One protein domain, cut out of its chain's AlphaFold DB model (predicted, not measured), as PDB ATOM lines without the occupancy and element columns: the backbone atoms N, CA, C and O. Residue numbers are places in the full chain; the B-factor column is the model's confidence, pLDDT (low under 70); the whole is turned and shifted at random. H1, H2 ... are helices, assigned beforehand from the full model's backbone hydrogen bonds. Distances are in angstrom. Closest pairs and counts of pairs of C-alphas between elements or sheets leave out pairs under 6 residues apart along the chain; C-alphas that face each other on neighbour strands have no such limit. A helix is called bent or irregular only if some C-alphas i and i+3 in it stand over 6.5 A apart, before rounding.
ATOM      1  N   GLU A  24     160.773 195.931 104.678       87.83
ATOM      2  CA  GLU A  24     160.351 194.615 105.180       87.83
ATOM      3  C   GLU A  24     159.654 194.714 106.549       87.83
ATOM      4  O   GLU A  24     158.622 194.082 106.778       87.83
ATOM      5  N   ASN A  25     160.171 195.550 107.455       89.75
ATOM      6  CA  ASN A  25     159.587 195.746 108.782       89.75
ATOM      7  C   ASN A  25     158.282 196.542 108.715       89.75
ATOM      8  O   ASN A  25     157.309 196.167 109.368       89.75
ATOM      9  N   GLN A  26     158.208 197.577 107.874       90.44
ATOM     10  CA  GLN A  26     156.948 198.272 107.607       90.44
ATOM     11  C   GLN A  26     155.892 197.324 107.013       90.44
ATOM     12  O   GLN A  26     154.710 197.441 107.339       90.44
ATOM     13  N   LEU A  27     156.300 196.384 106.156       90.37
ATOM     14  CA  LEU A  27     155.425 195.388 105.537       90.37
ATOM     15  C   LEU A  27     154.931 194.356 106.558       90.37
ATOM     16  O   LEU A  27     153.727 194.152 106.695       90.37
ATOM     17  N   MET A  28     155.846 193.800 107.354       92.09
ATOM     18  CA  MET A  28     155.554 192.912 108.481       92.09
ATOM     19  C   MET A  28     154.589 193.565 109.483       92.09
ATOM     20  O   MET A  28     153.641 192.922 109.923       92.09
ATOM     21  N   ILE A  29     154.773 194.848 109.816       91.27
ATOM     22  CA  ILE A  29     153.882 195.589 110.724       91.27
ATOM     23  C   ILE A  29     152.492 195.789 110.098       91.27
ATOM     24  O   ILE A  29     151.486 195.599 110.783       91.27
ATOM     25  N   LYS A  30     152.393 196.116 108.801       91.68
ATOM     26  CA  LYS A  30     151.100 196.170 108.085       91.68
ATOM     27  C   LYS A  30     150.401 194.803 108.123       91.68
ATOM     28  O   LYS A  30     149.225 194.728 108.468       91.68
ATOM     29  N   ASN A  31     151.142 193.728 107.870       93.61
ATOM     30  CA  ASN A  31     150.647 192.352 107.873       93.61
ATOM     31  C   ASN A  31     150.194 191.872 109.261       93.61
ATOM     32  O   ASN A  31     149.111 191.302 109.377       93.61
ATOM     33  N   LEU A  32     150.950 192.163 110.324       93.72
ATOM     34  CA  LEU A  32     150.547 191.880 111.708       93.72
ATOM     35  C   LEU A  32     149.246 192.602 112.084       93.72
ATOM     36  O   LEU A  32     148.388 192.004 112.727       93.72
ATOM     37  N   ASN A  33     149.070 193.856 111.655       92.35
ATOM     38  CA  ASN A  33     147.829 194.602 111.881       92.35
ATOM     39  C   ASN A  33     146.641 194.030 111.087       92.35
ATOM     40  O   ASN A  33     145.531 193.990 111.614       92.35
ATOM     41  N   LEU A  34     146.860 193.541 109.860       91.90
ATOM     42  CA  LEU A  34     145.827 192.845 109.083       91.90
ATOM     43  C   LEU A  34     145.403 191.528 109.758       91.90
ATOM     44  O   LEU A  34     144.207 191.272 109.883       91.90
ATOM     45  N   ILE A  35     146.351 190.725 110.259       91.73
ATOM     46  CA  ILE A  35     146.032 189.506 111.025       91.73
ATOM     47  C   ILE A  35     145.290 189.878 112.322       91.73
ATOM     48  O   ILE A  35     144.242 189.306 112.604       91.73
ATOM     49  N   ALA A  36     145.755 190.887 113.068       92.01
ATOM     50  CA  ALA A  36     145.150 191.338 114.331       92.01
ATOM     51  C   ALA A  36     143.783 192.045 114.184       92.01
ATOM     52  O   ALA A  36     143.131 192.351 115.190       92.01
ATOM     53  N   ALA A  37     143.350 192.323 112.949       90.78
ATOM     54  CA  ALA A  37     141.995 192.764 112.623       90.78
ATOM     55  C   ALA A  37     141.024 191.587 112.401       90.78
ATOM     56  O   ALA A  37     139.813 191.769 112.522       90.78
ATOM     57  N   ARG A  38     141.541 190.386 112.095       88.81
ATOM     58  CA  ARG A  38     140.768 189.146 111.889       88.81
ATOM     59  C   ARG A  38     140.840 188.197 113.092       88.81
ATOM     60  O   ARG A  38     139.869 187.505 113.373       88.81
ATOM     61  N   ASP A  39     141.949 188.220 113.830       88.55
ATOM     62  CA  ASP A  39     142.177 187.482 115.074       88.55
ATOM     63  C   ASP A  39     142.328 188.449 116.263       88.55
ATOM     64  O   ASP A  39     143.311 189.185 116.396       88.55
ATOM     65  N   SER A  40     141.339 188.439 117.159       88.62
ATOM     66  CA  SER A  40     141.311 189.291 118.353       88.62
ATOM     67  C   SER A  40     142.333 188.886 119.420       88.62
ATOM     68  O   SER A  40     142.701 189.718 120.256       88.62
ATOM     69  N   SER A  41     142.826 187.645 119.394       89.72
ATOM     70  CA  SER A  41     143.797 187.146 120.369       89.72
ATOM     71  C   SER A  41     145.189 187.741 120.137       89.72
ATOM     72  O   SER A  41     145.822 188.202 121.091       89.72
ATOM     73  N   LEU A  42     145.609 187.873 118.871       92.92
ATOM     74  CA  LEU A  42     146.832 188.584 118.494       92.92
ATOM     75  C   LEU A  42     146.778 190.058 118.921       92.92
ATOM     76  O   LEU A  42     147.786 190.608 119.354       92.92
ATOM     77  N   ASN A  43     145.608 190.700 118.861       92.10
ATOM     78  CA  ASN A  43     145.435 192.091 119.289       92.10
ATOM     79  C   ASN A  43     145.671 192.266 120.804       92.10
ATOM     80  O   ASN A  43     146.271 193.252 121.228       92.10
ATOM     81  N   ALA A  44     145.251 191.296 121.624       91.24
ATOM     82  CA  ALA A  44     145.578 191.266 123.049       91.24
ATOM     83  C   ALA A  44     147.070 190.968 123.279       91.24
ATOM     84  O   ALA A  44     147.740 191.700 124.007       91.24
ATOM     85  N   LEU A  45     147.607 189.945 122.607       92.42
ATOM     86  CA  LEU A  45     149.004 189.522 122.720       92.42
ATOM     87  C   LEU A  45     149.991 190.642 122.357       92.42
ATOM     88  O   LEU A  45     150.930 190.906 123.103       92.42
ATOM     89  N   MET A  46     149.741 191.344 121.251       91.52
ATOM     90  CA  MET A  46     150.560 192.456 120.767       91.52
ATOM     91  C   MET A  46     150.631 193.604 121.787       91.52
ATOM     92  O   MET A  46     151.687 194.211 121.940       91.52
ATOM     93  N   ARG A  47     149.550 193.864 122.541       92.67
ATOM     94  CA  ARG A  47     149.554 194.848 123.641       92.67
ATOM     95  C   ARG A  47     150.401 194.370 124.815       92.67
ATOM     96  O   ARG A  47     151.210 195.140 125.317       92.67
ATOM     97  N   THR A  48     150.257 193.112 125.233       91.93
ATOM     98  CA  THR A  48     151.040 192.540 126.344       91.93
ATOM     99  C   THR A  48     152.540 192.522 126.033       91.93
ATOM    100  O   THR A  48     153.352 192.853 126.896       91.93
ATOM    101  N   VAL A  49     152.912 192.206 124.785       92.95
ATOM    102  CA  VAL A  49     154.299 192.276 124.297       92.95
ATOM    103  C   VAL A  49     154.791 193.727 124.228       92.95
ATOM    104  O   VAL A  49     155.875 194.012 124.728       92.95
ATOM    105  N   ALA A  50     153.995 194.664 123.698       90.31
ATOM    106  CA  ALA A  50     154.361 196.086 123.637       90.31
ATOM    107  C   ALA A  50     154.487 196.760 125.020       90.31
ATOM    108  O   ALA A  50     155.225 197.731 125.162       90.31
ATOM    109  N   LEU A  51     153.798 196.240 126.042       92.05
ATOM    110  CA  LEU A  51     153.947 196.651 127.443       92.05
ATOM    111  C   LEU A  51     155.150 195.995 128.150       92.05
ATOM    112  O   LEU A  51     155.422 196.328 129.301       92.05
ATOM    113  N   GLY A  52     155.847 195.049 127.510       91.82
ATOM    114  CA  GLY A  52     156.942 194.288 128.127       91.82
ATOM    115  C   GLY A  52     156.495 193.296 129.210       91.82
ATOM    116  O   GLY A  52     157.319 192.846 129.998       91.82
ATOM    117  N   GLN A  53     155.203 192.952 129.272       91.82
ATOM    118  CA  GLN A  53     154.602 192.122 130.330       91.82
ATOM    119  C   GLN A  53     154.289 190.682 129.880       91.82
ATOM    120  O   GLN A  53     153.541 189.969 130.549       91.82
ATOM    121  N   ALA A  54     154.812 190.257 128.727       91.10
ATOM    122  CA  ALA A  54     154.524 188.947 128.150       91.10
ATOM    123  C   ALA A  54     155.352 187.821 128.795       91.10
ATOM    124  O   ALA A  54     156.546 187.980 129.042       91.10
ATOM    125  N   SER A  55     154.733 186.658 129.016       94.31
ATOM    126  CA  SER A  55     155.461 185.439 129.394       94.31
ATOM    127  C   SER A  55     156.275 184.885 128.217       94.31
ATOM    128  O   SER A  55     155.979 185.188 127.061       94.31
ATOM    129  N   MET A  56     157.263 184.016 128.474       90.50
ATOM    130  CA  MET A  56     158.064 183.407 127.395       90.50
ATOM    131  C   MET A  56     157.177 182.680 126.363       90.50
ATOM    132  O   MET A  56     157.292 182.926 125.168       90.50
ATOM    133  N   GLN A  57     156.186 181.910 126.829       91.61
ATOM    134  CA  GLN A  57     155.193 181.246 125.971       91.61
ATOM    135  C   GLN A  57     154.408 182.235 125.089       91.61
ATOM    136  O   GLN A  57     154.160 181.966 123.916       91.61
ATOM    137  N   GLN A  58     154.028 183.400 125.627       92.88
ATOM    138  CA  GLN A  58     153.370 184.461 124.857       92.88
ATOM    139  C   GLN A  58     154.317 185.071 123.813       92.88
ATOM    140  O   GLN A  58     153.910 185.313 122.677       92.88
ATOM    141  N   ILE A  59     155.587 185.274 124.169       91.94
ATOM    142  CA  ILE A  59     156.629 185.747 123.251       91.94
ATOM    143  C   ILE A  59     156.839 184.743 122.105       91.94
ATOM    144  O   ILE A  59     156.948 185.160 120.954       91.94
ATOM    145  N   ASP A  60     156.833 183.436 122.369       92.16
ATOM    146  CA  ASP A  60     157.013 182.406 121.337       92.16
ATOM    147  C   ASP A  60     155.802 182.265 120.402       92.16
ATOM    148  O   ASP A  60     155.974 182.198 119.182       92.16
ATOM    149  N   VAL A  61     154.577 182.362 120.931       91.49
ATOM    150  CA  VAL A  61     153.357 182.510 120.112       91.49
ATOM    151  C   VAL A  61     153.452 183.766 119.229       91.49
ATOM    152  O   VAL A  61     153.145 183.714 118.037       91.49
ATOM    153  N   PHE A  62     153.951 184.890 119.757       94.59
ATOM    154  CA  PHE A  62     154.138 186.120 118.977       94.59
ATOM    155  C   PHE A  62     155.227 185.983 117.891       94.59
ATOM    156  O   PHE A  62     155.046 186.489 116.781       94.59
ATOM    157  N   LYS A  63     156.312 185.234 118.149       93.53
ATOM    158  CA  LYS A  63     157.328 184.884 117.134       93.53
ATOM    159  C   LYS A  63     156.725 184.087 115.970       93.53
ATOM    160  O   LYS A  63     157.128 184.309 114.828       93.53
ATOM    161  N   GLU A  64     155.762 183.192 116.207       92.87
ATOM    162  CA  GLU A  64     155.048 182.515 115.112       92.87
ATOM    163  C   GLU A  64     154.209 183.483 114.266       92.87
ATOM    164  O   GLU A  64     154.301 183.443 113.036       92.87
ATOM    165  N   TYR A  65     153.447 184.393 114.884       94.13
ATOM    166  CA  TYR A  65     152.709 185.416 114.132       94.13
ATOM    167  C   TYR A  65     153.646 186.324 113.315       94.13
ATOM    168  O   TYR A  65     153.318 186.655 112.176       94.13
ATOM    169  N   ILE A  66     154.835 186.666 113.830       92.74
ATOM    170  CA  ILE A  66     155.876 187.387 113.073       92.74
ATOM    171  C   ILE A  66     156.333 186.588 111.843       92.74
ATOM    172  O   ILE A  66     156.382 187.144 110.745       92.74
ATOM    173  N   LYS A  67     156.631 185.285 111.988       91.79
ATOM    174  CA  LYS A  67     157.027 184.420 110.859       91.79
ATOM    175  C   LYS A  67     155.953 184.404 109.763       91.79
ATOM    176  O   LYS A  67     156.273 184.617 108.596       91.79
ATOM    177  N   ARG A  68     154.679 184.235 110.141       90.29
ATOM    178  CA  ARG A  68     153.531 184.260 109.211       90.29
ATOM    179  C   ARG A  68     153.372 185.628 108.538       90.29
ATOM    180  O   ARG A  68     153.221 185.701 107.324       90.29
ATOM    181  N   ALA A  69     153.485 186.717 109.299       92.28
ATOM    182  CA  ALA A  69     153.372 188.078 108.776       92.28
ATOM    183  C   ALA A  69     154.494 188.461 107.795       92.28
ATOM    184  O   ALA A  69     154.248 189.267 106.898       92.28
ATOM    185  N   LYS A  70     155.699 187.884 107.921       91.21
ATOM    186  CA  LYS A  70     156.747 188.002 106.893       91.21
ATOM    187  C   LYS A  70     156.429 187.169 105.645       91.21
ATOM    188  O   LYS A  70     156.607 187.659 104.535       91.21
ATOM    189  N   ALA A  71     155.910 185.951 105.818       89.53
ATOM    190  CA  ALA A  71     155.599 185.040 104.715       89.53
ATOM    191  C   ALA A  71     154.472 185.529 103.779       89.53
ATOM    192  O   ALA A  71     154.495 185.188 102.601       89.53
ATOM    193  N   MET A  72     153.521 186.348 104.256       86.00
ATOM    194  CA  MET A  72     152.430 186.876 103.411       86.00
ATOM    195  C   MET A  72     152.885 187.827 102.283       86.00
ATOM    196  O   MET A  72     152.109 188.092 101.373       86.00
ATOM    197  N   GLY A  73     154.101 188.387 102.325       87.59
ATOM    198  CA  GLY A  73     154.543 189.365 101.319       87.59
ATOM    199  C   GLY A  73     153.749 190.689 101.357       87.59
ATOM    200  O   GLY A  73     153.259 191.079 102.421       87.59
ATOM    201  N   PRO A  74     153.655 191.443 100.244       87.16
ATOM    202  CA  PRO A  74     152.979 192.741 100.216       87.16
ATOM    203  C   PRO A  74     151.457 192.635  99.990       87.16
ATOM    204  O   PRO A  74     151.038 191.961  99.054       87.16
ATOM    205  N   PRO A  75     150.615 193.340 100.777       86.54
ATOM    206  CA  PRO A  75     149.171 193.381 100.540       86.54
ATOM    207  C   PRO A  75     148.821 194.163  99.253       86.54
ATOM    208  O   PRO A  75     149.564 195.078  98.881       86.54
ATOM    209  N   PRO A  76     147.662 193.903  98.612       83.95
ATOM    210  CA  PRO A  76     146.536 193.103  99.104       83.95
ATOM    211  C   PRO A  76     146.752 191.587  99.005       83.95
ATOM    212  O   PRO A  76     147.217 191.082  97.991       83.95
ATOM    213  N   HIS A  77     146.338 190.881 100.058       84.82
ATOM    214  CA  HIS A  77     146.384 189.418 100.151       84.82
ATOM    215  C   HIS A  77     145.102 188.805  99.596       84.82
ATOM    216  O   HIS A  77     144.015 189.323  99.866       84.82
ATOM    217  N   ASP A  78     145.229 187.708  98.852       87.02
ATOM    218  CA  ASP A  78     144.089 186.916  98.394       87.02
ATOM    219  C   ASP A  78     143.584 185.947  99.481       87.02
ATOM    220  O   ASP A  78     144.192 185.783 100.544       87.02
ATOM    221  N   ASP A  79     142.442 185.305  99.226       84.15
ATOM    222  CA  ASP A  79     141.858 184.340 100.161       84.15
ATOM    223  C   ASP A  79     142.743 183.089 100.357       84.15
ATOM    224  O   ASP A  79     142.664 182.450 101.404       84.15
ATOM    225  N   SER A  80     143.633 182.756  99.411       84.84
ATOM    226  CA  SER A  80     144.540 181.604  99.526       84.84
ATOM    227  C   SER A  80     145.670 181.860 100.526       84.84
ATOM    228  O   SER A  80     146.023 180.963 101.292       84.84
ATOM    229  N   VAL A  81     146.216 183.082 100.556       83.76
ATOM    230  CA  VAL A  81     147.172 183.523 101.584       83.76
ATOM    231  C   VAL A  81     146.510 183.510 102.965       83.76
ATOM    232  O   VAL A  81     147.126 183.072 103.938       83.76
ATOM    233  N   TRP A  82     145.244 183.927 103.061       85.44
ATOM    234  CA  TRP A  82     144.501 183.890 104.323       85.44
ATOM    235  C   TRP A  82     144.239 182.472 104.835       85.44
ATOM    236  O   TRP A  82     144.438 182.229 106.026       85.44
ATOM    237  N   GLU A  83     143.829 181.544 103.967       83.13
ATOM    238  CA  GLU A  83     143.638 180.143 104.354       83.13
ATOM    239  C   GLU A  83     144.942 179.536 104.893       83.13
ATOM    240  O   GLU A  83     144.935 178.998 105.998       83.13
ATOM    241  N   GLU A  84     146.081 179.699 104.207       82.38
ATOM    242  CA  GLU A  84     147.364 179.137 104.667       82.38
ATOM    243  C   GLU A  84     147.823 179.735 106.014       82.38
ATOM    244  O   GLU A  84     148.285 179.012 106.899       82.38
ATOM    245  N   VAL A  85     147.614 181.040 106.232       81.16
ATOM    246  CA  VAL A  85     147.956 181.728 107.493       81.16
ATOM    247  C   VAL A  85     147.166 181.201 108.695       81.16
ATOM    248  O   VAL A  85     147.710 181.174 109.805       81.16
ATOM    249  N   PHE A  86     145.923 180.751 108.491       83.31
ATOM    250  CA  PHE A  86     145.073 180.171 109.540       83.31
ATOM    251  C   PHE A  86     145.046 178.631 109.555       83.31
ATOM    252  O   PHE A  86     144.532 178.045 110.510       83.31
ATOM    253  N   ARG A  87     145.656 177.963 108.566       79.37
ATOM    254  CA  ARG A  87     145.641 176.499 108.382       79.37
ATOM    255  C   ARG A  87     146.233 175.699 109.542       79.37
ATOM    256  O   ARG A  87     145.871 174.542 109.743       79.37
ATOM    257  N   THR A  88     147.136 176.307 110.309       69.39
ATOM    258  CA  THR A  88     147.710 175.730 111.534       69.39
ATOM    259  C   THR A  88     147.392 176.625 112.740       69.39
ATOM    260  O   THR A  88     147.735 177.808 112.717       69.39
ATOM    261  N   PRO A  89     146.763 176.120 113.818       70.60
ATOM    262  CA  PRO A  89     146.475 176.939 114.993       70.60
ATOM    263  C   PRO A  89     147.762 177.245 115.773       70.60
ATOM    264  O   PRO A  89     148.398 176.335 116.301       70.60
ATOM    265  N   VAL A  90     148.116 178.533 115.897       67.20
ATOM    266  CA  VAL A  90     149.350 179.007 116.572       67.20
ATOM    267  C   VAL A  90     149.486 178.467 118.005       67.20
ATOM    268  O   VAL A  90     150.581 178.178 118.478       67.20
ATOM    269  N   TRP A  91     148.357 178.265 118.689       57.56
ATOM    270  CA  TRP A  91     148.306 177.722 120.051       57.56
ATOM    271  C   TRP A  91     148.699 176.236 120.180       57.56
ATOM    272  O   TRP A  91     148.809 175.751 121.304       57.56
ATOM    273  N   GLY A  92     148.884 175.507 119.072       46.80
ATOM    274  CA  GLY A  92     149.197 174.073 119.079       46.80
ATOM    275  C   GLY A  92     150.692 173.727 119.049       46.80
ATOM    276  O   GLY A  92     151.099 172.744 119.666       46.80
ATOM    277  N   SER A  93     151.525 174.515 118.360       50.03
ATOM    278  CA  SER A  93     152.938 174.165 118.118       50.03
ATOM    279  C   SER A  93     153.794 174.162 119.388       50.03
ATOM    280  O   SER A  93     154.671 173.313 119.552       50.03
ATOM    281  N   ALA A  94     153.531 175.107 120.296       43.40
ATOM    282  CA  ALA A  94     154.365 175.383 121.469       43.40
ATOM    283  C   ALA A  94     154.334 174.291 122.558       43.40
ATOM    284  O   ALA A  94     155.080 174.388 123.523       43.40
ATOM    285  N   ILE A  95     153.476 173.272 122.420       42.29
ATOM    286  CA  ILE A  95     153.347 172.161 123.379       42.29
ATOM    287  C   ILE A  95     153.988 170.869 122.835       42.29
ATOM    288  O   ILE A  95     154.446 170.038 123.611       42.29
TER     289      ILE A  95
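AT A GLANCE: This is residues 24 to 95 of the 816 residues of an uncharacterized protein of Candida albicans (strain SC5314 / ATCC MYA-2876) (UniProt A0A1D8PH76). Look first for the long helix H3, which makes the core: H1 and H2 meet at a corner as a V whose two arms cross H3 on one side. After H3 the chain folds back past it on another side, through H4, which runs close to H3, and the short, poorly formed H5, which packs on it. The printed part has 72 residues with five named helices, in the order H1, H2, H3, H4, H5, and no named strand; its class is all helix, with mostly crossed helix packing, neighbours standing at large angles. It is compact, with a radius of gyration of the C-alphas of 11.9 A, and spans 33 by 26 by 20 A.

IN THESE COORDINATES: Find C-alpha 24 at (160.351, 194.615, 105.180); from there H1 runs through residues 24 to 38, 21.4 A from first to last C-alpha. H2 follows at residues 40 to 50, 15.6 A long. At C-alpha 56, (158.064, 183.407, 127.395), H3 begins, and it runs 22.9 A through residues 56 to 71. H4 holds residues 79 to 86, 10.8 A long. H5 holds residues 90 to 95, 10.4 A long, and ends at C-alpha 95, (153.347, 172.161, 123.379); it is irregular, but only just, with C-alphas 91 and 94 standing 6.6 A apart.

HOW THE PARTS SIT: Begin at the hub, H3, which touches H1, H2 and H5. With residues 65 to 70 alone it touches H1, only just about perpendicular at 71 degrees; their closest C-alphas, of Asn 31 and Ala 69, are 5.1 A apart. With residues 58 to 65 alone it touches H2, opposite ways at a steep tilt of 68 degrees, only just short of about perpendicular; the closest C-alphas, of Val 49 and Ile 59, are 7.0 A apart. H1 and H2 touch only at the corner, where the closest C-alphas, of Ala 36 and Asn 43, are 5.0 A apart. H5 touches H3 at a steep tilt of 49 degrees, opposite ways, with the closest C-alphas, of Val 61 and Val 90, 6.4 A apart. H4 is close to H3 but not clearly touching: the closest C-alphas, of Arg 68 and Val 85, are 6.4 A apart. H4 and H5 are apart from each other and from H1 and H2. In the backbone, every O i to N i+4 pair is within hydrogen-bond range in H3 and H4, against 10 of 11 in H1, 6 of 7 in H2 and 0 of 2 in H5, where 0 of 3 O i to N i+3 pairs are within range.

THE WHOLE: The two C-alphas farthest apart, of Gln 53 and Ser 80, stand 34.1 A apart. The printed part has no cut. The link from H3 to H4, 7 residues, is short; the other three are tight. The mean pLDDT of the printed part is 86.1; look for values under 70 at residue 88 and residues 90 to 95.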